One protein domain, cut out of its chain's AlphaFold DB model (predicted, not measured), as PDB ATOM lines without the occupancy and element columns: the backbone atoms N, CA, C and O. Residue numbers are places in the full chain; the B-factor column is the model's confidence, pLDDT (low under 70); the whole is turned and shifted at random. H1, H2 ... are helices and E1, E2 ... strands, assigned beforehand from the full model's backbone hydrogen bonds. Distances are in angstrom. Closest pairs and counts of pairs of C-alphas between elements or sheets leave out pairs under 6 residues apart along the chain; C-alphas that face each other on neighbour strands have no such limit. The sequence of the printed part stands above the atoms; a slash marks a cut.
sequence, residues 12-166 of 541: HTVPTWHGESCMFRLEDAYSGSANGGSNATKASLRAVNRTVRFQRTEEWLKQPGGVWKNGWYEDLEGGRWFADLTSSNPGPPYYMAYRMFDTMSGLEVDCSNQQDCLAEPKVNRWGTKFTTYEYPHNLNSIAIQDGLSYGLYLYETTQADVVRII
ATOM      1  N   HIS A  12     357.021 541.202 356.452       78.50
ATOM      2  CA  HIS A  12     357.845 540.010 356.481       78.50
ATOM      3  C   HIS A  12     358.337 539.673 355.081       78.50
ATOM      4  O   HIS A  12     357.620 539.785 354.086       78.50
ATOM      5  N   THR A  13     359.592 539.242 355.023       78.12
ATOM      6  CA  THR A  13     360.261 538.860 353.785       78.12
ATOM      7  C   THR A  13     360.879 537.490 353.976       78.12
ATOM      8  O   THR A  13     361.690 537.300 354.886       78.12
ATOM      9  N   VAL A  14     360.533 536.546 353.103       80.62
ATOM     10  CA  VAL A  14     361.164 535.223 353.056       80.62
ATOM     11  C   VAL A  14     361.910 535.081 351.730       80.62
ATOM     12  O   VAL A  14     361.292 535.228 350.673       80.62
ATOM     13  N   PRO A  15     363.234 534.838 351.752       76.94
ATOM     14  CA  PRO A  15     364.000 534.607 350.537       76.94
ATOM     15  C   PRO A  15     363.648 533.250 349.921       76.94
ATOM     16  O   PRO A  15     363.341 532.290 350.630       76.94
ATOM     17  N   THR A  16     363.723 533.155 348.597       79.69
ATOM     18  CA  THR A  16     363.583 531.892 347.866       79.69
ATOM     19  C   THR A  16     364.954 531.329 347.493       79.69
ATOM     20  O   THR A  16     365.955 532.045 347.452       79.69
ATOM     21  N   TRP A  17     364.998 530.038 347.154       79.50
ATOM     22  CA  TRP A  17     366.209 529.354 346.683       79.50
ATOM     23  C   TRP A  17     366.834 529.981 345.430       79.50
ATOM     24  O   TRP A  17     368.024 529.814 345.188       79.50
ATOM     25  N   HIS A  18     366.044 530.718 344.646       79.12
ATOM     26  CA  HIS A  18     366.490 531.386 343.422       79.12
ATOM     27  C   HIS A  18     367.015 532.810 343.667       79.12
ATOM     28  O   HIS A  18     367.324 533.518 342.716       79.12
ATOM     29  N   GLY A  19     367.120 533.240 344.930       72.12
ATOM     30  CA  GLY A  19     367.563 534.588 345.287       72.12
ATOM     31  C   GLY A  19     366.462 535.647 345.185       72.12
ATOM     32  O   GLY A  19     366.720 536.822 345.398       72.12
ATOM     33  N   GLU A  20     365.221 535.273 344.905       81.06
ATOM     34  CA  GLU A  20     364.086 536.197 344.969       81.06
ATOM     35  C   GLU A  20     363.558 536.314 346.408       81.06
ATOM     36  O   GLU A  20     364.066 535.673 347.330       81.06
ATOM     37  N   SER A  21     362.503 537.106 346.621       80.56
ATOM     38  CA  SER A  21     361.812 537.173 347.910       80.56
ATOM     39  C   SER A  21     360.291 537.159 347.774       80.56
ATOM     40  O   SER A  21     359.725 537.746 346.849       80.56
ATOM     41  N   CYS A  22     359.627 536.519 348.733       82.31
ATOM     42  CA  CYS A  22     358.193 536.650 348.964       82.31
ATOM     43  C   CYS A  22     357.962 537.657 350.092       82.31
ATOM     44  O   CYS A  22     358.565 537.539 351.160       82.31
ATOM     45  N   MET A  23     357.086 538.630 349.841       82.75
ATOM     46  CA  MET A  23     356.649 539.618 350.827       82.75
ATOM     47  C   MET A  23     355.273 539.236 351.343       82.75
ATOM     48  O   MET A  23     354.394 538.890 350.552       82.75
ATOM     49  N   PHE A  24     355.084 539.319 352.652       82.62
ATOM     50  CA  PHE A  24     353.784 539.129 353.273       82.62
ATOM     51  C   PHE A  24     353.658 539.966 354.541       82.62
ATOM     52  O   PHE A  24     354.652 540.397 355.130       82.62
ATOM     53  N   ARG A  25     352.419 540.187 354.957       81.94
ATOM     54  CA  ARG A  25     352.056 540.856 356.203       81.94
ATOM     55  C   ARG A  25     351.306 539.859 357.069       81.94
ATOM     56  O   ARG A  25     350.455 539.129 356.560       81.94
ATOM     57  N   LEU A  26     351.669 539.793 358.343       78.12
ATOM     58  CA  LEU A  26     350.933 539.017 359.335       78.12
ATOM     59  C   LEU A  26     349.996 539.973 360.058       78.12
ATOM     60  O   LEU A  26     350.455 540.962 360.621       78.12
ATOM     61  N   GLU A  27     348.706 539.670 360.042       74.06
ATOM     62  CA  GLU A  27     347.690 540.430 360.762       74.06
ATOM     63  C   GLU A  27     347.058 539.556 361.842       74.06
ATOM     64  O   GLU A  27     346.896 538.345 361.668       74.06
ATOM     65  N   ASP A  28     346.743 540.175 362.980       65.62
ATOM     66  CA  ASP A  28     345.976 539.599 364.094       65.62
ATOM     67  C   ASP A  28     346.569 538.343 364.764       65.62
ATOM     68  O   ASP A  28     346.056 537.874 365.778       65.62
ATOM     69  N   ALA A  29     347.727 537.859 364.298       60.75
ATOM     70  CA  ALA A  29     348.471 536.749 364.893       60.75
ATOM     71  C   ALA A  29     349.050 537.073 366.282       60.75
ATOM     72  O   ALA A  29     349.225 536.174 367.102       60.75
ATOM     73  N   TYR A  30     349.335 538.353 366.554       57.00
ATOM     74  CA  TYR A  30     349.983 538.802 367.796       57.00
ATOM     75  C   TYR A  30     349.256 539.965 368.499       57.00
ATOM     76  O   TYR A  30     349.493 540.199 369.683       57.00
ATOM     77  N   SER A  31     348.360 540.681 367.809       53.28
ATOM     78  CA  SER A  31     347.640 541.872 368.305       53.28
ATOM     79  C   SER A  31     346.254 541.569 368.895       53.28
ATOM     80  O   SER A  31     345.794 542.299 369.777       53.28
ATOM     81  N   GLY A  32     345.599 540.475 368.479       45.91
ATOM     82  CA  GLY A  32     344.185 540.194 368.787       45.91
ATOM     83  C   GLY A  32     343.849 539.969 370.271       45.91
ATOM     84  O   GLY A  32     342.702 540.125 370.683       45.91
ATOM     85  N   SER A  33     344.836 539.654 371.120       43.25
ATOM     86  CA  SER A  33     344.598 539.373 372.547       43.25
ATOM     87  C   SER A  33     344.651 540.617 373.451       43.25
ATOM     88  O   SER A  33     344.055 540.621 374.528       43.25
ATOM     89  N   ALA A  34     345.301 541.706 373.025       42.91
ATOM     90  CA  ALA A  34     345.559 542.855 373.902       42.91
ATOM     91  C   ALA A  34     344.355 543.805 374.084       42.91
ATOM     92  O   ALA A  34     344.304 544.536 375.072       42.91
ATOM     93  N   ASN A  35     343.357 543.776 373.188       42.69
ATOM     94  CA  ASN A  35     342.268 544.770 373.155       42.69
ATOM     95  C   ASN A  35     340.885 544.257 373.611       42.69
ATOM     96  O   ASN A  35     339.886 544.977 373.508       42.69
ATOM     97  N   GLY A  36     340.800 543.048 374.183       40.31
ATOM     98  CA  GLY A  36     339.614 542.590 374.924       40.31
ATOM     99  C   GLY A  36     338.302 542.584 374.124       40.31
ATOM    100  O   GLY A  36     337.236 542.859 374.685       40.31
ATOM    101  N   GLY A  37     338.371 542.346 372.813       42.72
ATOM    102  CA  GLY A  37     337.239 541.934 371.988       42.72
ATOM    103  C   GLY A  37     337.294 540.418 371.846       42.72
ATOM    104  O   GLY A  37     338.244 539.886 371.291       42.72
ATOM    105  N   SER A  38     336.310 539.705 372.380       39.91
ATOM    106  CA  SER A  38     336.282 538.239 372.480       39.91
ATOM    107  C   SER A  38     336.105 537.489 371.147       39.91
ATOM    108  O   SER A  38     335.671 536.343 371.169       39.91
ATOM    109  N   ASN A  39     336.424 538.103 370.006       45.28
ATOM    110  CA  ASN A  39     336.219 537.541 368.667       45.28
ATOM    111  C   ASN A  39     337.472 537.663 367.776       45.28
ATOM    112  O   ASN A  39     337.314 537.765 366.565       45.28
ATOM    113  N   ALA A  40     338.685 537.647 368.347       49.31
ATOM    114  CA  ALA A  40     339.905 537.463 367.556       49.31
ATOM    115  C   ALA A  40     339.817 536.091 366.876       49.31
ATOM    116  O   ALA A  40     340.066 535.063 367.512       49.31
ATOM    117  N   THR A  41     339.319 536.048 365.643       53.50
ATOM    118  CA  THR A  41     338.890 534.783 365.025       53.50
ATOM    119  C   THR A  41     339.796 534.341 363.897       53.50
ATOM    120  O   THR A  41     339.737 533.161 363.554       53.50
ATOM    121  N   LYS A  42     340.655 535.204 363.336       61.97
ATOM    122  CA  LYS A  42     341.512 534.807 362.208       61.97
ATOM    123  C   LYS A  42     342.846 535.549 362.186       61.97
ATOM    124  O   LYS A  42     342.979 536.593 361.560       61.97
ATOM    125  N   ALA A  43     343.868 534.949 362.788       74.25
ATOM    126  CA  ALA A  43     345.244 535.296 362.458       74.25
ATOM    127  C   ALA A  43     345.471 535.010 360.963       74.25
ATOM    128  O   ALA A  43     345.293 533.872 360.518       74.25
ATOM    129  N   SER A  44     345.829 536.024 360.176       79.44
ATOM    130  CA  SER A  44     345.885 535.911 358.716       79.44
ATOM    131  C   SER A  44     347.216 536.380 358.132       79.44
ATOM    132  O   SER A  44     347.908 537.240 358.677       79.44
ATOM    133  N   LEU A  45     347.589 535.778 357.007       83.88
ATOM    134  CA  LEU A  45     348.726 536.160 356.186       83.88
ATOM    135  C   LEU A  45     348.205 536.809 354.909       83.88
ATOM    136  O   LEU A  45     347.461 536.189 354.151       83.88
ATOM    137  N   ARG A  46     348.630 538.045 354.648       84.69
ATOM    138  CA  ARG A  46     348.308 538.782 353.420       84.69
ATOM    139  C   ARG A  46     349.531 538.889 352.530       84.69
ATOM    140  O   ARG A  46     350.589 539.318 352.985       84.69
ATOM    141  N   ALA A  47     349.394 538.527 351.259       86.38
ATOM    142  CA  ALA A  47     350.486 538.602 350.295       86.38
ATOM    143  C   ALA A  47     349.981 538.892 348.881       86.38
ATOM    144  O   ALA A  47     348.923 538.416 348.475       86.38
ATOM    145  N   VAL A  48     350.770 539.622 348.097       88.25
ATOM    146  CA  VAL A  48     350.540 539.780 346.654       88.25
ATOM    147  C   VAL A  48     351.297 538.691 345.903       88.25
ATOM    148  O   VAL A  48     352.388 538.276 346.298       88.25
ATOM    149  N   ASN A  49     350.722 538.218 344.795       88.25
ATOM    150  CA  ASN A  49     351.388 537.245 343.939       88.25
ATOM    151  C   ASN A  49     352.744 537.792 343.455       88.25
ATOM    152  O   ASN A  49     352.825 538.904 342.930       88.25
ATOM    153  N   ARG A  50     353.801 536.988 343.591       86.94
ATOM    154  CA  ARG A  50     355.179 537.352 343.235       86.94
ATOM    155  C   ARG A  50     355.285 537.924 341.821       86.94
ATOM    156  O   ARG A  50     355.891 538.972 341.640       86.94
ATOM    157  N   THR A  51     354.656 537.279 340.837       88.38
ATOM    158  CA  THR A  51     354.699 537.732 339.437       88.38
ATOM    159  C   THR A  51     354.101 539.129 339.272       88.38
ATOM    160  O   THR A  51     354.662 539.958 338.565       88.38
ATOM    161  N   VAL A  52     352.999 539.413 339.977       89.62
ATOM    162  CA  VAL A  52     352.342 540.726 339.950       89.62
ATOM    163  C   VAL A  52     353.225 541.775 340.617       89.62
ATOM    164  O   VAL A  52     353.418 542.849 340.053       89.62
ATOM    165  N   ARG A  53     353.824 541.455 341.773       88.62
ATOM    166  CA  ARG A  53     354.783 542.345 342.444       88.62
ATOM    167  C   ARG A  53     355.930 542.726 341.507       88.62
ATOM    168  O   ARG A  53     356.283 543.898 341.439       88.62
ATOM    169  N   PHE A  54     356.495 541.758 340.789       90.12
ATOM    170  CA  PHE A  54     357.631 541.992 339.895       90.12
ATOM    171  C   PHE A  54     357.240 542.893 338.726       90.12
ATOM    172  O   PHE A  54     357.833 543.953 338.557       90.12
ATOM    173  N   GLN A  55     356.170 542.537 338.012       90.12
ATOM    174  CA  GLN A  55     355.661 543.322 336.885       90.12
ATOM    175  C   GLN A  55     355.336 544.767 337.282       90.12
ATOM    176  O   GLN A  55     355.733 545.699 336.591       90.12
ATOM    177  N   ARG A  56     354.663 544.963 338.422       90.50
ATOM    178  CA  ARG A  56     354.288 546.301 338.907       90.50
ATOM    179  C   ARG A  56     355.490 547.117 339.373       90.50
ATOM    180  O   ARG A  56     355.507 548.327 339.180       90.50
ATOM    181  N   THR A  57     356.506 546.466 339.944       89.75
ATOM    182  CA  THR A  57     357.762 547.137 340.318       89.75
ATOM    183  C   THR A  57     358.466 547.690 339.079       89.75
ATOM    184  O   THR A  57     358.816 548.866 339.059       89.75
ATOM    185  N   GLU A  58     358.612 546.877 338.029       90.12
ATOM    186  CA  GLU A  58     359.227 547.294 336.760       90.12
ATOM    187  C   GLU A  58     358.441 548.425 336.083       90.12
ATOM    188  O   GLU A  58     359.019 549.417 335.635       90.12
ATOM    189  N   GLU A  59     357.113 548.293 336.050       89.81
ATOM    190  CA  GLU A  59     356.207 549.275 335.455       89.81
ATOM    191  C   GLU A  59     356.293 550.638 336.153       89.81
ATOM    192  O   GLU A  59     356.380 551.671 335.486       89.81
ATOM    193  N   TRP A  60     356.290 550.666 337.487       89.00
ATOM    194  CA  TRP A  60     356.279 551.917 338.247       89.00
ATOM    195  C   TRP A  60     357.644 552.572 338.386       89.00
ATOM    196  O   TRP A  60     357.714 553.802 338.392       89.00
ATOM    197  N   LEU A  61     358.723 551.787 338.423       88.94
ATOM    198  CA  LEU A  61     360.077 552.325 338.281       88.94
ATOM    199  C   LEU A  61     360.349 552.833 336.861       88.94
ATOM    200  O   LEU A  61     361.267 553.626 336.668       88.94
ATOM    201  N   LYS A  62     359.554 552.404 335.867       88.56
ATOM    202  CA  LYS A  62     359.783 552.654 334.434       88.56
ATOM    203  C   LYS A  62     361.164 552.177 333.965       88.56
ATOM    204  O   LYS A  62     361.727 552.723 333.020       88.56
ATOM    205  N   GLN A  63     361.685 551.142 334.615       85.75
ATOM    206  CA  GLN A  63     362.984 550.537 334.339       85.75
ATOM    207  C   GLN A  63     362.779 549.041 334.069       85.75
ATOM    208  O   GLN A  63     362.954 548.238 334.982       85.75
ATOM    209  N   PRO A  64     362.344 548.642 332.863       86.69
ATOM    210  CA  PRO A  64     362.126 547.235 332.538       86.69
ATOM    211  C   PRO A  64     363.448 546.482 332.323       86.69
ATOM    212  O   PRO A  64     364.461 547.071 331.948       86.69
ATOM    213  N   GLY A  65     363.417 545.155 332.482       85.12
ATOM    214  CA  GLY A  65     364.526 544.270 332.091       85.12
ATOM    215  C   GLY A  65     365.625 544.060 333.138       85.12
ATOM    216  O   GLY A  65     366.647 543.452 332.823       85.12
ATOM    217  N   GLY A  66     365.424 544.535 334.365       87.12
ATOM    218  CA  GLY A  66     366.266 544.204 335.512       87.12
ATOM    219  C   GLY A  66     366.061 542.771 336.014       87.12
ATOM    220  O   GLY A  66     365.265 541.995 335.481       87.12
ATOM    221  N   VAL A  67     366.806 542.397 337.053       89.12
ATOM    222  CA  VAL A  67     366.821 541.034 337.604       89.12
ATOM    223  C   VAL A  67     366.627 541.065 339.113       89.12
ATOM    224  O   VAL A  67     367.276 541.823 339.828       89.12
ATOM    225  N   TRP A  68     365.775 540.180 339.626       86.44
ATOM    226  CA  TRP A  68     365.592 540.006 341.062       86.44
ATOM    227  C   TRP A  68     366.732 539.180 341.668       86.44
ATOM    228  O   TRP A  68     366.918 538.018 341.306       86.44
ATOM    229  N   LYS A  69     367.491 539.762 342.607       84.00
ATOM    230  CA  LYS A  69     368.568 539.085 343.349       84.00
ATOM    231  C   LYS A  69     368.582 539.473 344.822       84.00
ATOM    232  O   LYS A  69     368.458 540.635 345.194       84.00
ATOM    233  N   ASN A  70     368.770 538.477 345.678       79.25
ATOM    234  CA  ASN A  70     368.687 538.568 347.138       79.25
ATOM    235  C   ASN A  70     367.444 539.321 347.659       79.25
ATOM    236  O   ASN A  70     367.504 539.990 348.689       79.25
ATOM    237  N   GLY A  71     366.318 539.230 346.946       78.56
ATOM    238  CA  GLY A  71     365.071 539.919 347.278       78.56
ATOM    239  C   GLY A  71     364.979 541.394 346.871       78.56
ATOM    240  O   GLY A  71     363.962 542.016 347.186       78.56
ATOM    241  N   TRP A  72     365.988 541.914 346.169       85.44
ATOM    242  CA  TRP A  72     366.034 543.249 345.571       85.44
ATOM    243  C   TRP A  72     365.852 543.152 344.059       85.44
ATOM    244  O   TRP A  72     366.267 542.166 343.451       85.44
ATOM    245  N   TYR A  73     365.271 544.179 343.457       89.44
ATOM    246  CA  TYR A  73     365.267 544.366 342.014       89.44
ATOM    247  C   TYR A  73     366.534 545.126 341.610       89.44
ATOM    248  O   TYR A  73     366.727 546.260 342.044       89.44
ATOM    249  N   GLU A  74     367.421 544.488 340.845       91.12
ATOM    250  CA  GLU A  74     368.601 545.130 340.259       91.12
ATOM    251  C   GLU A  74     368.251 545.615 338.848       91.12
ATOM    252  O   GLU A  74     367.993 544.790 337.969       91.12
ATOM    253  N   ASP A  75     368.220 546.929 338.629       89.81
ATOM    254  CA  ASP A  75     367.982 547.499 337.300       89.81
ATOM    255  C   ASP A  75     369.217 547.347 336.382       89.81
ATOM    256  O   ASP A  75     370.287 546.881 336.788       89.81
ATOM    257  N   LEU A  76     369.074 547.729 335.111       89.38
ATOM    258  CA  LEU A  76     370.162 547.667 334.125       89.38
ATOM    259  C   LEU A  76     371.280 548.696 334.375       89.38
ATOM    260  O   LEU A  76     372.378 548.546 333.840       89.38
ATOM    261  N   GLU A  77     371.008 549.727 335.172       85.94
ATOM    262  CA  GLU A  77     371.946 550.788 335.551       85.94
ATOM    263  C   GLU A  77     372.741 550.423 336.823       85.94
ATOM    264  O   GLU A  77     373.676 551.128 337.204       85.94
ATOM    265  N   GLY A  78     372.420 549.286 337.453       84.44
ATOM    266  CA  GLY A  78     373.043 548.792 338.680       84.44
ATOM    267  C   GLY A  78     372.386 549.302 339.968       84.44
ATOM    268  O   GLY A  78     372.903 549.032 341.057       84.44
ATOM    269  N   GLY A  79     371.261 550.013 339.871       87.19
ATOM    270  CA  GLY A  79     370.426 550.416 340.995       87.19
ATOM    271  C   GLY A  79     369.753 549.215 341.655       87.19
ATOM    272  O   GLY A  79     369.417 548.225 341.003       87.19
ATOM    273  N   ARG A  80     369.576 549.278 342.979       90.25
ATOM    274  CA  ARG A  80     368.960 548.211 343.778       90.25
ATOM    275  C   ARG A  80     367.720 548.724 344.476       90.25
ATOM    276  O   ARG A  80     367.827 549.585 345.343       90.25
ATOM    277  N   TRP A  81     366.583 548.121 344.167       88.50
ATOM    278  CA  TRP A  81     365.278 548.570 344.627       88.50
ATOM    279  C   TRP A  81     364.595 547.505 345.482       88.50
ATOM    280  O   TRP A  81     364.457 546.343 345.095       88.50
ATOM    281  N   PHE A  82     364.152 547.901 346.665       87.56
ATOM    282  CA  PHE A  82     363.247 547.132 347.502       87.56
ATOM    283  C   PHE A  82     361.816 547.536 347.175       87.56
ATOM    284  O   PHE A  82     361.502 548.718 347.223       87.56
ATOM    285  N   ALA A  83     360.943 546.567 346.895       87.81
ATOM    286  CA  ALA A  83     359.531 546.827 346.619       87.81
ATOM    287  C   ALA A  83     358.609 546.058 347.571       87.81
ATOM    288  O   ALA A  83     358.661 544.827 347.615       87.81
ATOM    289  N   ASP A  84     357.723 546.757 348.270       85.31
ATOM    290  CA  ASP A  84     356.585 546.209 349.009       85.31
ATOM    291  C   ASP A  84     355.293 546.791 348.429       85.31
ATOM    292  O   ASP A  84     355.077 548.003 348.466       85.31
ATOM    293  N   LEU A  85     354.465 545.924 347.849       87.69
ATOM    294  CA  LEU A  85     353.271 546.299 347.100       87.69
ATOM    295  C   LEU A  85     352.078 545.507 347.632       87.69
ATOM    296  O   LEU A  85     352.123 544.277 347.658       87.69
ATOM    297  N   THR A  86     351.009 546.196 348.022       86.25
ATOM    298  CA  THR A  86     349.736 545.587 348.420       86.25
ATOM    299  C   THR A  86     348.559 546.488 348.060       86.25
ATOM    300  O   THR A  86     348.646 547.710 348.166       86.25
ATOM    301  N   SER A  87     347.450 545.892 347.630       86.25
ATOM    302  CA  SER A  87     346.186 546.576 347.325       86.25
ATOM    303  C   SER A  87     345.029 545.707 347.791       86.25
ATOM    304  O   SER A  87     345.100 544.491 347.656       86.25
ATOM    305  N   SER A  88     343.945 546.297 348.285       80.88
ATOM    306  CA  SER A  88     342.669 545.585 348.462       80.88
ATOM    307  C   SER A  88     341.847 545.538 347.171       80.88
ATOM    308  O   SER A  88     340.940 544.724 347.042       80.88
ATOM    309  N   ASN A  89     342.150 546.408 346.201       79.75
ATOM    310  CA  ASN A  89     341.392 546.543 344.964       79.75
ATOM    311  C   ASN A  89     341.987 545.667 343.837       79.75
ATOM    312  O   ASN A  89     343.167 545.842 343.496       79.75
ATOM    313  N   PRO A  90     341.200 544.750 343.233       77.56
ATOM    314  CA  PRO A  90     341.630 543.947 342.084       77.56
ATOM    315  C   PRO A  90     341.604 544.714 340.753       77.56
ATOM    316  O   PRO A  90     342.196 544.256 339.776       77.56
ATOM    317  N   GLY A  91     340.920 545.858 340.697       81.06
ATOM    318  CA  GLY A  91     340.747 546.668 339.495       81.06
ATOM    319  C   GLY A  91     341.801 547.768 339.296       81.06
ATOM    320  O   GLY A  91     342.781 547.861 340.046       81.06
ATOM    321  N   PRO A  92     341.598 548.628 338.279       76.06
ATOM    322  CA  PRO A  92     342.429 549.809 338.066       76.06
ATOM    323  C   PRO A  92     342.363 550.772 339.263       76.06
ATOM    324  O   PRO A  92     341.322 550.862 339.919       76.06
ATOM    325  N   PRO A  93     343.441 551.532 339.534       80.50
ATOM    326  CA  PRO A  93     344.704 551.569 338.786       80.50
ATOM    327  C   PRO A  93     345.722 550.493 339.215       80.50
ATOM    328  O   PRO A  93     346.764 550.360 338.583       80.50
ATOM    329  N   TYR A  94     345.445 549.735 340.279       84.88
ATOM    330  CA  TYR A  94     346.469 548.957 340.982       84.88
ATOM    331  C   TYR A  94     346.652 547.533 340.450       84.88
ATOM    332  O   TYR A  94     347.789 547.100 340.279       84.88
ATOM    333  N   TYR A  95     345.560 546.799 340.190       84.06
ATOM    334  CA  TYR A  95     345.592 545.412 339.687       84.06
ATOM    335  C   TYR A  95     346.568 544.487 340.446       84.06
ATOM    336  O   TYR A  95     347.245 543.637 339.859       84.06
ATOM    337  N   MET A  96     346.680 544.687 341.756       86.94
ATOM    338  CA  MET A  96     347.619 543.976 342.628       86.94
ATOM    339  C   MET A  96     346.953 543.599 343.952       86.94
ATOM    340  O   MET A  96     347.529 543.776 345.024       86.94
ATOM    341  N   ALA A  97     345.708 543.120 343.863       86.12
ATOM    342  CA  ALA A  97     344.959 542.672 345.028       86.12
ATOM    343  C   ALA A  97     345.767 541.643 345.833       86.12
ATOM    344  O   ALA A  97     346.320 540.691 345.269       86.12
ATOM    345  N   TYR A  98     345.843 541.843 347.148       86.31
ATOM    346  CA  TYR A  98     346.410 540.855 348.048       86.31
ATOM    347  C   TYR A  98     345.508 539.623 348.118       86.31
ATOM    348  O   TYR A  98     344.296 539.682 347.922       86.31
ATOM    349  N   ARG A  99     346.132 538.496 348.437       86.25
ATOM    350  CA  ARG A  99     345.481 537.235 348.780       86.25
ATOM    351  C   ARG A  99     345.639 537.018 350.274       86.25
ATOM    352  O   ARG A  99     346.679 537.374 350.835       86.25
ATOM    353  N   MET A 100     344.611 536.465 350.904       86.00
ATOM    354  CA  MET A 100     344.575 536.220 352.342       86.00
ATOM    355  C   MET A 100     344.605 534.717 352.617       86.00
ATOM    356  O   MET A 100     343.852 533.956 352.018       86.00
ATOM    357  N   PHE A 101     345.448 534.306 353.555       86.56
ATOM    358  CA  PHE A 101     345.553 532.931 354.027       86.56
ATOM    359  C   PHE A 101     345.308 532.901 355.528       86.56
ATOM    360  O   PHE A 101     345.917 533.670 356.271       86.56
ATOM    361  N   ASP A 102     344.426 532.023 355.984       82.44
ATOM    362  CA  ASP A 102     344.238 531.785 357.411       82.44
ATOM    363  C   ASP A 102     345.443 530.997 357.940       82.44
ATOM    364  O   ASP A 102     345.772 529.919 357.447       82.44
ATOM    365  N   THR A 103     346.132 531.553 358.934       79.81
ATOM    366  CA  THR A 103     347.352 530.947 359.487       79.81
ATOM    367  C   THR A 103     347.069 529.683 360.297       79.81
ATOM    368  O   THR A 103     347.960 528.844 360.424       79.81
ATOM    369  N   MET A 104     345.845 529.515 360.808       79.81
ATOM    370  CA  MET A 104     345.454 528.349 361.601       79.81
ATOM    371  C   MET A 104     345.069 527.166 360.714       79.81
ATOM    372  O   MET A 104     345.478 526.036 360.983       79.81
ATOM    373  N   SER A 105     344.289 527.409 359.658       83.25
ATOM    374  CA  SER A 105     343.873 526.357 358.719       83.25
ATOM    375  C   SER A 105     344.854 526.142 357.562       83.25
ATOM    376  O   SER A 105     344.837 525.083 356.937       83.25
ATOM    377  N   GLY A 106     345.708 527.125 357.263       82.81
ATOM    378  CA  GLY A 106     346.615 527.116 356.112       82.81
ATOM    379  C   GLY A 106     345.907 527.262 354.762       82.81
ATOM    380  O   GLY A 106     346.549 527.120 353.720       82.81
ATOM    381  N   LEU A 107     344.595 527.516 354.763       87.69
ATOM    382  CA  LEU A 107     343.784 527.642 353.558       87.69
ATOM    383  C   LEU A 107     343.664 529.105 353.131       87.69
ATOM    384  O   LEU A 107     343.662 530.026 353.951       87.69
ATOM    385  N   GLU A 108     343.550 529.310 351.822       87.31
ATOM    386  CA  GLU A 108     343.217 530.616 351.269       87.31
ATOM    387  C   GLU A 108     341.766 530.974 351.600       87.31
ATOM    388  O   GLU A 108     340.862 530.147 351.465       87.31
ATOM    389  N   VAL A 109     341.555 532.215 352.027       85.00
ATOM    390  CA  VAL A 109     340.225 532.767 352.274       85.00
ATOM    391  C   VAL A 109     339.671 533.293 350.954       85.00
ATOM    392  O   VAL A 109     340.339 534.059 350.259       85.00
ATOM    393  N   ASP A 110     338.446 532.897 350.604       82.00
ATOM    394  CA  ASP A 110     337.755 533.476 349.454       82.00
ATOM    395  C   ASP A 110     337.334 534.919 349.769       82.00
ATOM    396  O   ASP A 110     336.438 535.160 350.574       82.00
ATOM    397  N   CYS A 111     338.002 535.874 349.122       76.50
ATOM    398  CA  CYS A 111     337.748 537.306 349.252       76.50
ATOM    399  C   CYS A 111     336.813 537.854 348.162       76.50
ATOM    400  O   CYS A 111     336.835 539.057 347.887       76.50
ATOM    401  N   SER A 112     336.019 536.999 347.506       73.19
ATOM    402  CA  SER A 112     335.026 537.417 346.506       73.19
ATOM    403  C   SER A 112     334.032 538.444 347.061       73.19
ATOM    404  O   SER A 112     333.656 539.386 346.359       73.19
ATOM    405  N   ASN A 113     333.675 538.325 348.343       70.88
ATOM    406  CA  ASN A 113     333.062 539.392 349.120       70.88
ATOM    407  C   ASN A 113     334.134 540.102 349.956       70.88
ATOM    408  O   ASN A 113     334.712 539.532 350.880       70.88
ATOM    409  N   GLN A 114     334.372 541.379 349.661       67.56
ATOM    410  CA  GLN A 114     335.436 542.157 350.296       67.56
ATOM    411  C   GLN A 114     335.299 542.233 351.827       67.56
ATOM    412  O   GLN A 114     336.307 542.365 352.516       67.56
ATOM    413  N   GLN A 115     334.076 542.102 352.360       68.38
ATOM    414  CA  GLN A 115     333.803 542.091 353.802       68.38
ATOM    415  C   GLN A 115     334.445 540.909 354.541       68.38
ATOM    416  O   GLN A 115     334.848 541.071 355.691       68.38
ATOM    417  N   ASP A 116     334.594 539.760 353.878       69.12
ATOM    418  CA  ASP A 116     335.115 538.529 354.488       69.12
ATOM    419  C   ASP A 116     336.642 538.553 354.666       69.12
ATOM    420  O   ASP A 116     337.199 537.747 355.415       69.12
ATOM    421  N   CYS A 117     337.305 539.514 354.015       73.25
ATOM    422  CA  CYS A 117     338.751 539.721 354.043       73.25
ATOM    423  C   CYS A 117     339.157 541.120 354.529       73.25
ATOM    424  O   CYS A 117     340.272 541.579 354.243       73.25
ATOM    425  N   LEU A 118     338.269 541.808 355.253       69.75
ATOM    426  CA  LEU A 118     338.626 543.025 355.981       69.75
ATOM    427  C   LEU A 118     339.525 542.684 357.169       69.75
ATOM    428  O   LEU A 118     339.469 541.585 357.713       69.75
ATOM    429  N   ALA A 119     340.388 543.626 357.548       68.31
ATOM    430  CA  ALA A 119     341.156 543.483 358.784       68.31
ATOM    431  C   ALA A 119     340.214 543.619 359.985       68.31
ATOM    432  O   ALA A 119     339.178 544.291 359.878       68.31
ATOM    433  N   GLU A 120     340.563 542.997 361.114       70.12
ATOM    434  CA  GLU A 120     339.802 543.221 362.339       70.12
ATOM    435  C   GLU A 120     339.799 544.719 362.685       70.12
ATOM    436  O   GLU A 120     340.778 545.435 362.438       70.12
ATOM    437  N   PRO A 121     338.678 545.242 363.213       72.38
ATOM    438  CA  PRO A 121     338.608 546.647 363.549       72.38
ATOM    439  C   PRO A 121     339.580 546.967 364.675       72.38
ATOM    440  O   PRO A 121     339.589 546.305 365.719       72.38
ATOM    441  N   LYS A 122     340.323 548.057 364.521       75.12
ATOM    442  CA  LYS A 122     341.101 548.600 365.627       75.12
ATOM    443  C   LYS A 122     340.143 549.206 366.645       75.12
ATOM    444  O   LYS A 122     339.319 550.056 366.314       75.12
ATOM    445  N   VAL A 123     340.237 548.752 367.891       76.75
ATOM    446  CA  VAL A 123     339.339 549.191 368.965       76.75
ATOM    447  C   VAL A 123     340.077 550.129 369.911       76.75
ATOM    448  O   VAL A 123     340.861 549.691 370.749       76.75
ATOM    449  N   ASN A 124     339.767 551.420 369.828       81.00
ATOM    450  CA  ASN A 124     340.275 552.433 370.749       81.00
ATOM    451  C   ASN A 124     339.230 552.698 371.843       81.00
ATOM    452  O   ASN A 124     338.091 553.069 371.559       81.00
ATOM    453  N   ARG A 125     339.598 552.501 373.115       84.19
ATOM    454  CA  ARG A 125     338.703 552.715 374.265       84.19
ATOM    455  C   ARG A 125     339.174 553.885 375.119       84.19
ATOM    456  O   ARG A 125     340.342 553.941 375.498       84.19
ATOM    457  N   TRP A 126     338.238 554.759 375.484       85.50
ATOM    458  CA  TRP A 126     338.424 555.754 376.537       85.50
ATOM    459  C   TRP A 126     337.484 555.437 377.704       85.50
ATOM    460  O   TRP A 126     336.294 555.781 377.717       85.50
ATOM    461  N   GLY A 127     338.029 554.726 378.691       85.19
ATOM    462  CA  GLY A 127     337.273 554.167 379.805       85.19
ATOM    463  C   GLY A 127     336.186 553.201 379.335       85.19
ATOM    464  O   GLY A 127     336.298 552.556 378.297       85.19
ATOM    465  N   THR A 128     335.103 553.110 380.105       82.62
ATOM    466  CA  THR A 128     333.947 552.265 379.771       82.62
ATOM    467  C   THR A 128     332.918 552.971 378.887       82.62
ATOM    468  O   THR A 128     331.988 552.325 378.416       82.62
ATOM    469  N   LYS A 129     333.039 554.292 378.701       81.31
ATOM    470  CA  LYS A 129     331.991 555.124 378.088       81.31
ATOM    471  C   LYS A 129     332.171 555.334 376.593       81.31
ATOM    472  O   LYS A 129     331.169 555.501 375.907       81.31
ATOM    473  N   PHE A 130     333.407 555.347 376.107       84.94
ATOM    474  CA  PHE A 130     333.725 555.693 374.726       84.94
ATOM    475  C   PHE A 130     334.497 554.556 374.085       84.94
ATOM    476  O   PHE A 130     335.488 554.063 374.631       84.94
ATOM    477  N   THR A 131     334.028 554.118 372.929       83.00
ATOM    478  CA  THR A 131     334.700 553.097 372.136       83.00
ATOM    479  C   THR A 131     334.614 553.487 370.676       83.00
ATOM    480  O   THR A 131     333.517 553.690 370.165       83.00
ATOM    481  N   THR A 132     335.759 553.568 370.019       81.94
ATOM    482  CA  THR A 132     335.862 553.777 368.578       81.94
ATOM    483  C   THR A 132     336.332 552.478 367.951       81.94
ATOM    484  O   THR A 132     337.327 551.902 368.394       81.94
ATOM    485  N   TYR A 133     335.591 552.010 366.957       81.38
ATOM    486  CA  TYR A 133     335.960 550.892 366.103       81.38
ATOM    487  C   TYR A 133     336.381 551.465 364.756       81.38
ATOM    488  O   TYR A 133     335.557 552.070 364.076       81.38
ATOM    489  N   GLU A 134     337.637 551.288 364.382       77.62
ATOM    490  CA  GLU A 134     338.171 551.735 363.097       77.62
ATOM    491  C   GLU A 134     338.222 550.519 362.171       77.62
ATOM    492  O   GLU A 134     339.000 549.592 362.399       77.62
ATOM    493  N   TYR A 135     337.364 550.495 361.154       75.81
ATOM    494  CA  TYR A 135     337.284 549.421 360.165       75.81
ATOM    495  C   TYR A 135     338.097 549.805 358.922       75.81
ATOM    496  O   TYR A 135     337.652 550.649 358.136       75.81
ATOM    497  N   PRO A 136     339.280 549.214 358.694       71.50
ATOM    498  CA  PRO A 136     340.024 549.424 357.455       71.50
ATOM    499  C   PRO A 136     339.326 548.700 356.290       71.50
ATOM    500  O   PRO A 136     339.388 547.478 356.179       71.50
ATOM    501  N   HIS A 137     338.661 549.448 355.403       69.44
ATOM    502  CA  HIS A 137     337.928 548.894 354.255       69.44
ATOM    503  C   HIS A 137     338.785 548.710 353.004       69.44
ATOM    504  O   HIS A 137     338.645 547.716 352.294       69.44
ATOM    505  N   ASN A 138     339.672 549.668 352.731       72.00
ATOM    506  CA  ASN A 138     340.633 549.569 351.640       72.00
ATOM    507  C   ASN A 138     342.018 549.941 352.134       72.00
ATOM    508  O   ASN A 138     342.173 550.870 352.933       72.00
ATOM    509  N   LEU A 139     343.010 549.224 351.624       76.50
ATOM    510  CA  LEU A 139     344.414 549.437 351.923       76.50
ATOM    511  C   LEU A 139     345.208 549.269 350.632       76.50
ATOM    512  O   LEU A 139     345.374 548.151 350.145       76.50
ATOM    513  N   ASN A 140     345.728 550.375 350.114       84.88
ATOM    514  CA  ASN A 140     346.711 550.379 349.044       84.88
ATOM    515  C   ASN A 140     348.013 550.916 349.628       84.88
ATOM    516  O   ASN A 140     348.057 552.014 350.176       84.88
ATOM    517  N   SER A 141     349.078 550.132 349.551       85.75
ATOM    518  CA  SER A 141     350.387 550.509 350.061       85.75
ATOM    519  C   SER A 141     351.446 550.072 349.064       85.75
ATOM    520  O   SER A 141     351.553 548.900 348.707       85.75
ATOM    521  N   ILE A 142     352.195 551.057 348.592       87.94
ATOM    522  CA  ILE A 142     353.235 550.949 347.583       87.94
ATOM    523  C   ILE A 142     354.463 551.594 348.193       87.94
ATOM    524  O   ILE A 142     354.460 552.790 348.475       87.94
ATOM    525  N   ALA A 143     355.506 550.813 348.396       87.94
ATOM    526  CA  ALA A 143     356.796 551.316 348.818       87.94
ATOM    527  C   ALA A 143     357.858 550.684 347.926       87.94
ATOM    528  O   ALA A 143     358.167 549.504 348.080       87.94
ATOM    529  N   ILE A 144     358.396 551.458 346.988       89.12
ATOM    530  CA  ILE A 144     359.555 551.077 346.186       89.12
ATOM    531  C   ILE A 144     360.673 552.048 346.527       89.12
ATOM    532  O   ILE A 144     360.524 553.240 346.293       89.12
ATOM    533  N   GLN A 145     361.771 551.566 347.092       89.12
ATOM    534  CA  GLN A 145     362.859 552.424 347.554       89.12
ATOM    535  C   GLN A 145     364.220 551.770 347.355       89.12
ATOM    536  O   GLN A 145     364.344 550.547 347.437       89.12
ATOM    537  N   ASP A 146     365.241 552.579 347.122       87.94
ATOM    538  CA  ASP A 146     366.626 552.131 347.083       87.94
ATOM    539  C   ASP A 146     367.251 552.039 348.492       87.94
ATOM    540  O   ASP A 146     366.591 552.216 349.522       87.94
ATOM    541  N   GLY A 147     368.554 551.747 348.552       80.44
ATOM    542  CA  GLY A 147     369.310 551.700 349.809       80.44
ATOM    543  C   GLY A 147     369.467 553.051 350.527       80.44
ATOM    544  O   GLY A 147     369.912 553.066 351.673       80.44
ATOM    545  N   LEU A 148     369.110 554.162 349.878       81.88
ATOM    546  CA  LEU A 148     369.135 555.526 350.414       81.88
ATOM    547  C   LEU A 148     367.723 556.049 350.740       81.88
ATOM    548  O   LEU A 148     367.570 557.232 351.040       81.88
ATOM    549  N   SER A 149     366.700 555.184 350.697       79.12
ATOM    550  CA  SER A 149     365.284 555.541 350.872       79.12
ATOM    551  C   SER A 149     364.740 556.508 349.812       79.12
ATOM    552  O   SER A 149     363.703 557.141 350.017       79.12
ATOM    553  N   TYR A 150     365.402 556.608 348.659       84.06
ATOM    554  CA  TYR A 150     364.890 557.318 347.498       84.06
ATOM    555  C   TYR A 150     363.969 556.395 346.694       84.06
ATOM    556  O   TYR A 150     364.306 555.240 346.432       84.06
ATOM    557  N   GLY A 151     362.795 556.890 346.297       85.88
ATOM    558  CA  GLY A 151     361.872 556.124 345.465       85.88
ATOM    559  C   GLY A 151     360.415 556.576 345.548       85.88
ATOM    560  O   GLY A 151     360.116 557.750 345.761       85.88
ATOM    561  N   LEU A 152     359.507 555.625 345.334       87.62
ATOM    562  CA  LEU A 152     358.063 555.811 345.284       87.62
ATOM    563  C   LEU A 152     357.411 555.333 346.585       87.62
ATOM    564  O   LEU A 152     357.539 554.167 346.962       87.62
ATOM    565  N   TYR A 153     356.628 556.208 347.213       85.62
ATOM    566  CA  TYR A 153     355.775 555.862 348.343       85.62
ATOM    567  C   TYR A 153     354.344 556.343 348.098       85.62
ATOM    568  O   TYR A 153     354.111 557.534 347.900       85.62
ATOM    569  N   LEU A 154     353.387 555.418 348.127       86.06
ATOM    570  CA  LEU A 154     351.957 555.712 348.146       86.06
ATOM    571  C   LEU A 154     351.306 554.890 349.253       86.06
ATOM    572  O   LEU A 154     351.495 553.676 349.343       86.06
ATOM    573  N   TYR A 155     350.503 555.551 350.075       83.12
ATOM    574  CA  TYR A 155     349.665 554.894 351.061       83.12
ATOM    575  C   TYR A 155     348.272 555.507 351.005       83.12
ATOM    576  O   TYR A 155     348.091 556.685 351.306       83.12
ATOM    577  N   GLU A 156     347.293 554.698 350.624       82.44
ATOM    578  CA  GLU A 156     345.886 555.063 350.626       82.44
ATOM    579  C   GLU A 156     345.132 554.082 351.506       82.44
ATOM    580  O   GLU A 156     345.244 552.863 351.364       82.44
ATOM    581  N   THR A 157     344.319 554.616 352.406       78.25
ATOM    582  CA  THR A 157     343.407 553.796 353.183       78.25
ATOM    583  C   THR A 157     342.052 554.469 353.270       78.25
ATOM    584  O   THR A 157     341.963 555.678 353.476       78.25
ATOM    585  N   THR A 158     340.993 553.684 353.097       79.19
ATOM    586  CA  THR A 158     339.638 554.119 353.435       79.19
ATOM    587  C   THR A 158     339.230 553.403 354.705       79.19
ATOM    588  O   THR A 158     339.183 552.170 354.727       79.19
ATOM    589  N   GLN A 159     338.938 554.175 355.741       75.88
ATOM    590  CA  GLN A 159     338.541 553.678 357.051       75.88
ATOM    591  C   GLN A 159     337.092 554.091 357.312       75.88
ATOM    592  O   GLN A 159     336.683 555.185 356.917       75.88
ATOM    593  N   ALA A 160     336.310 553.209 357.927       80.00
ATOM    594  CA  ALA A 160     335.032 553.579 358.518       80.00
ATOM    595  C   ALA A 160     335.158 553.535 360.035       80.00
ATOM    596  O   ALA A 160     335.457 552.488 360.605       80.00
ATOM    597  N   ASP A 161     334.870 554.660 360.676       79.00
ATOM    598  CA  ASP A 161     334.962 554.773 362.123       79.00
ATOM    599  C   ASP A 161     333.563 554.704 362.731       79.00
ATOM    600  O   ASP A 161     332.693 555.537 362.461       79.00
ATOM    601  N   VAL A 162     333.331 553.699 363.572       82.69
ATOM    602  CA  VAL A 162     332.100 553.560 364.351       82.69
ATOM    603  C   VAL A 162     332.393 553.973 365.783       82.69
ATOM    604  O   VAL A 162     333.081 553.274 366.525       82.69
ATOM    605  N   VAL A 163     331.836 555.108 366.195       84.00
ATOM    606  CA  VAL A 163     331.967 555.616 367.562       84.00
ATOM    607  C   VAL A 163     330.745 555.215 368.382       84.00
ATOM    608  O   VAL A 163     329.609 555.545 368.039       84.00
ATOM    609  N   ARG A 164     330.975 554.548 369.512       84.19
ATOM    610  CA  ARG A 164     329.961 554.188 370.505       84.19
ATOM    611  C   ARG A 164     330.167 554.977 371.792       84.19
ATOM    612  O   ARG A 164     331.270 555.023 372.335       84.19
ATOM    613  N   ILE A 165     329.073 555.547 372.298       83.19
ATOM    614  CA  ILE A 165     329.037 556.321 373.542       83.19
ATOM    615  C   ILE A 165     327.950 555.757 374.459       83.19
ATOM    616  O   ILE A 165     326.839 555.474 374.008       83.19
ATOM    617  N   ILE A 166     328.261 555.621 375.745       85.44
ATOM    618  CA  ILE A 166     327.292 555.285 376.791       85.44
ATOM    619  C   ILE A 166     326.911 556.566 377.541       85.44
ATOM    620  O   ILE A 166     327.771 557.252 378.097       85.44
TER     621      ILE A 166
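AT A GLANCE: This is residues 12 to 166 of the 541 residues of an uncharacterized protein of Phytophthora nicotianae (UniProt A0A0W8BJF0). A long two-stranded ribbon, E9 and E10, makes the length of the domain; E8 joins it near one end, E6 with E5 and E4 near the other, and together they form one strongly twisted sheet. A smaller twisted sheet, E1, E2, E3 and E7, is partly face to face with it as a loose sandwich, and helix H1 packs slantwise on E6. The printed part has 155 residues, mostly strand by class, in the order E1 E2 E3 H1 E4 E5 E6 E7 H2 E8 E9 E10; the small sheet runs E1 - E2 - E3 - E7, the larger is branched, and neighbour strands are antiparallel in both. It is elongated, 61 by 31 by 28 A, and only just compact, close to loose, with a radius of gyration of the C-alphas of 18.0 A.

IN THESE COORDINATES: E1 is residues 12 to 15, beginning at C-alpha 12 (357.845, 540.010, 356.481). E2 is 21 to 27, 19.4 A long, and E3 is 44 to 47. H1 is 50 to 61, 16.5 A. E4 is 67 to 69, E5 72 to 74 and E6 80 to 86, 19.9 A. E7 is 99 to 102, H2 114 to 117 and E8 122 to 126. E9, residues 130 to 145, is 40.0 A long and bends by 65 degrees at residue 138. E10, residues 151 to 165, is 43.2 A long and ends at C-alpha 165 (329.037, 556.321, 373.542).

HOW THE PARTS SIT: E1 E2 E3, E4 E5 E6 and E8 E9 E10 are meanders, each strand the antiparallel neighbour of the one before. N 14 and O 22 of the hairpin E1 and E2 are 2.9 A apart, N 25 and O 46 of E2 and E3 2.8 A, and N 45 and O 101 of E3 and E7 2.8 A. In the branched sheet, E6 and E8 lie on one side of E9, E10 on the other. N 84 and O 143 of E6 and E9 are 2.8 A apart, as are N 133 and O 162 of E9 and E10. H1 is on this sheet, at a height of 6.4 A, over E6 and at 57 degrees to it on the local plane; their closest C-alphas, of Arg 53 and Leu 85, are 6.3 A apart. H2 only grazes the small sheet, with residues 116 to 117. Every O i to N i+4 pair of H1 is within hydrogen-bond range; H2 is too short for one.

THE WHOLE: The C-alphas farthest apart, of Leu 76 and Ile 166, are 61.0 A apart. The printed part has no cut. The links E2 to E3, E6 to E7 and E7 to H2 are long. The mean pLDDT of the printed part is 79.4; residues 28 to 42, 114 to 116, 118 to 119 and 137 are under 70.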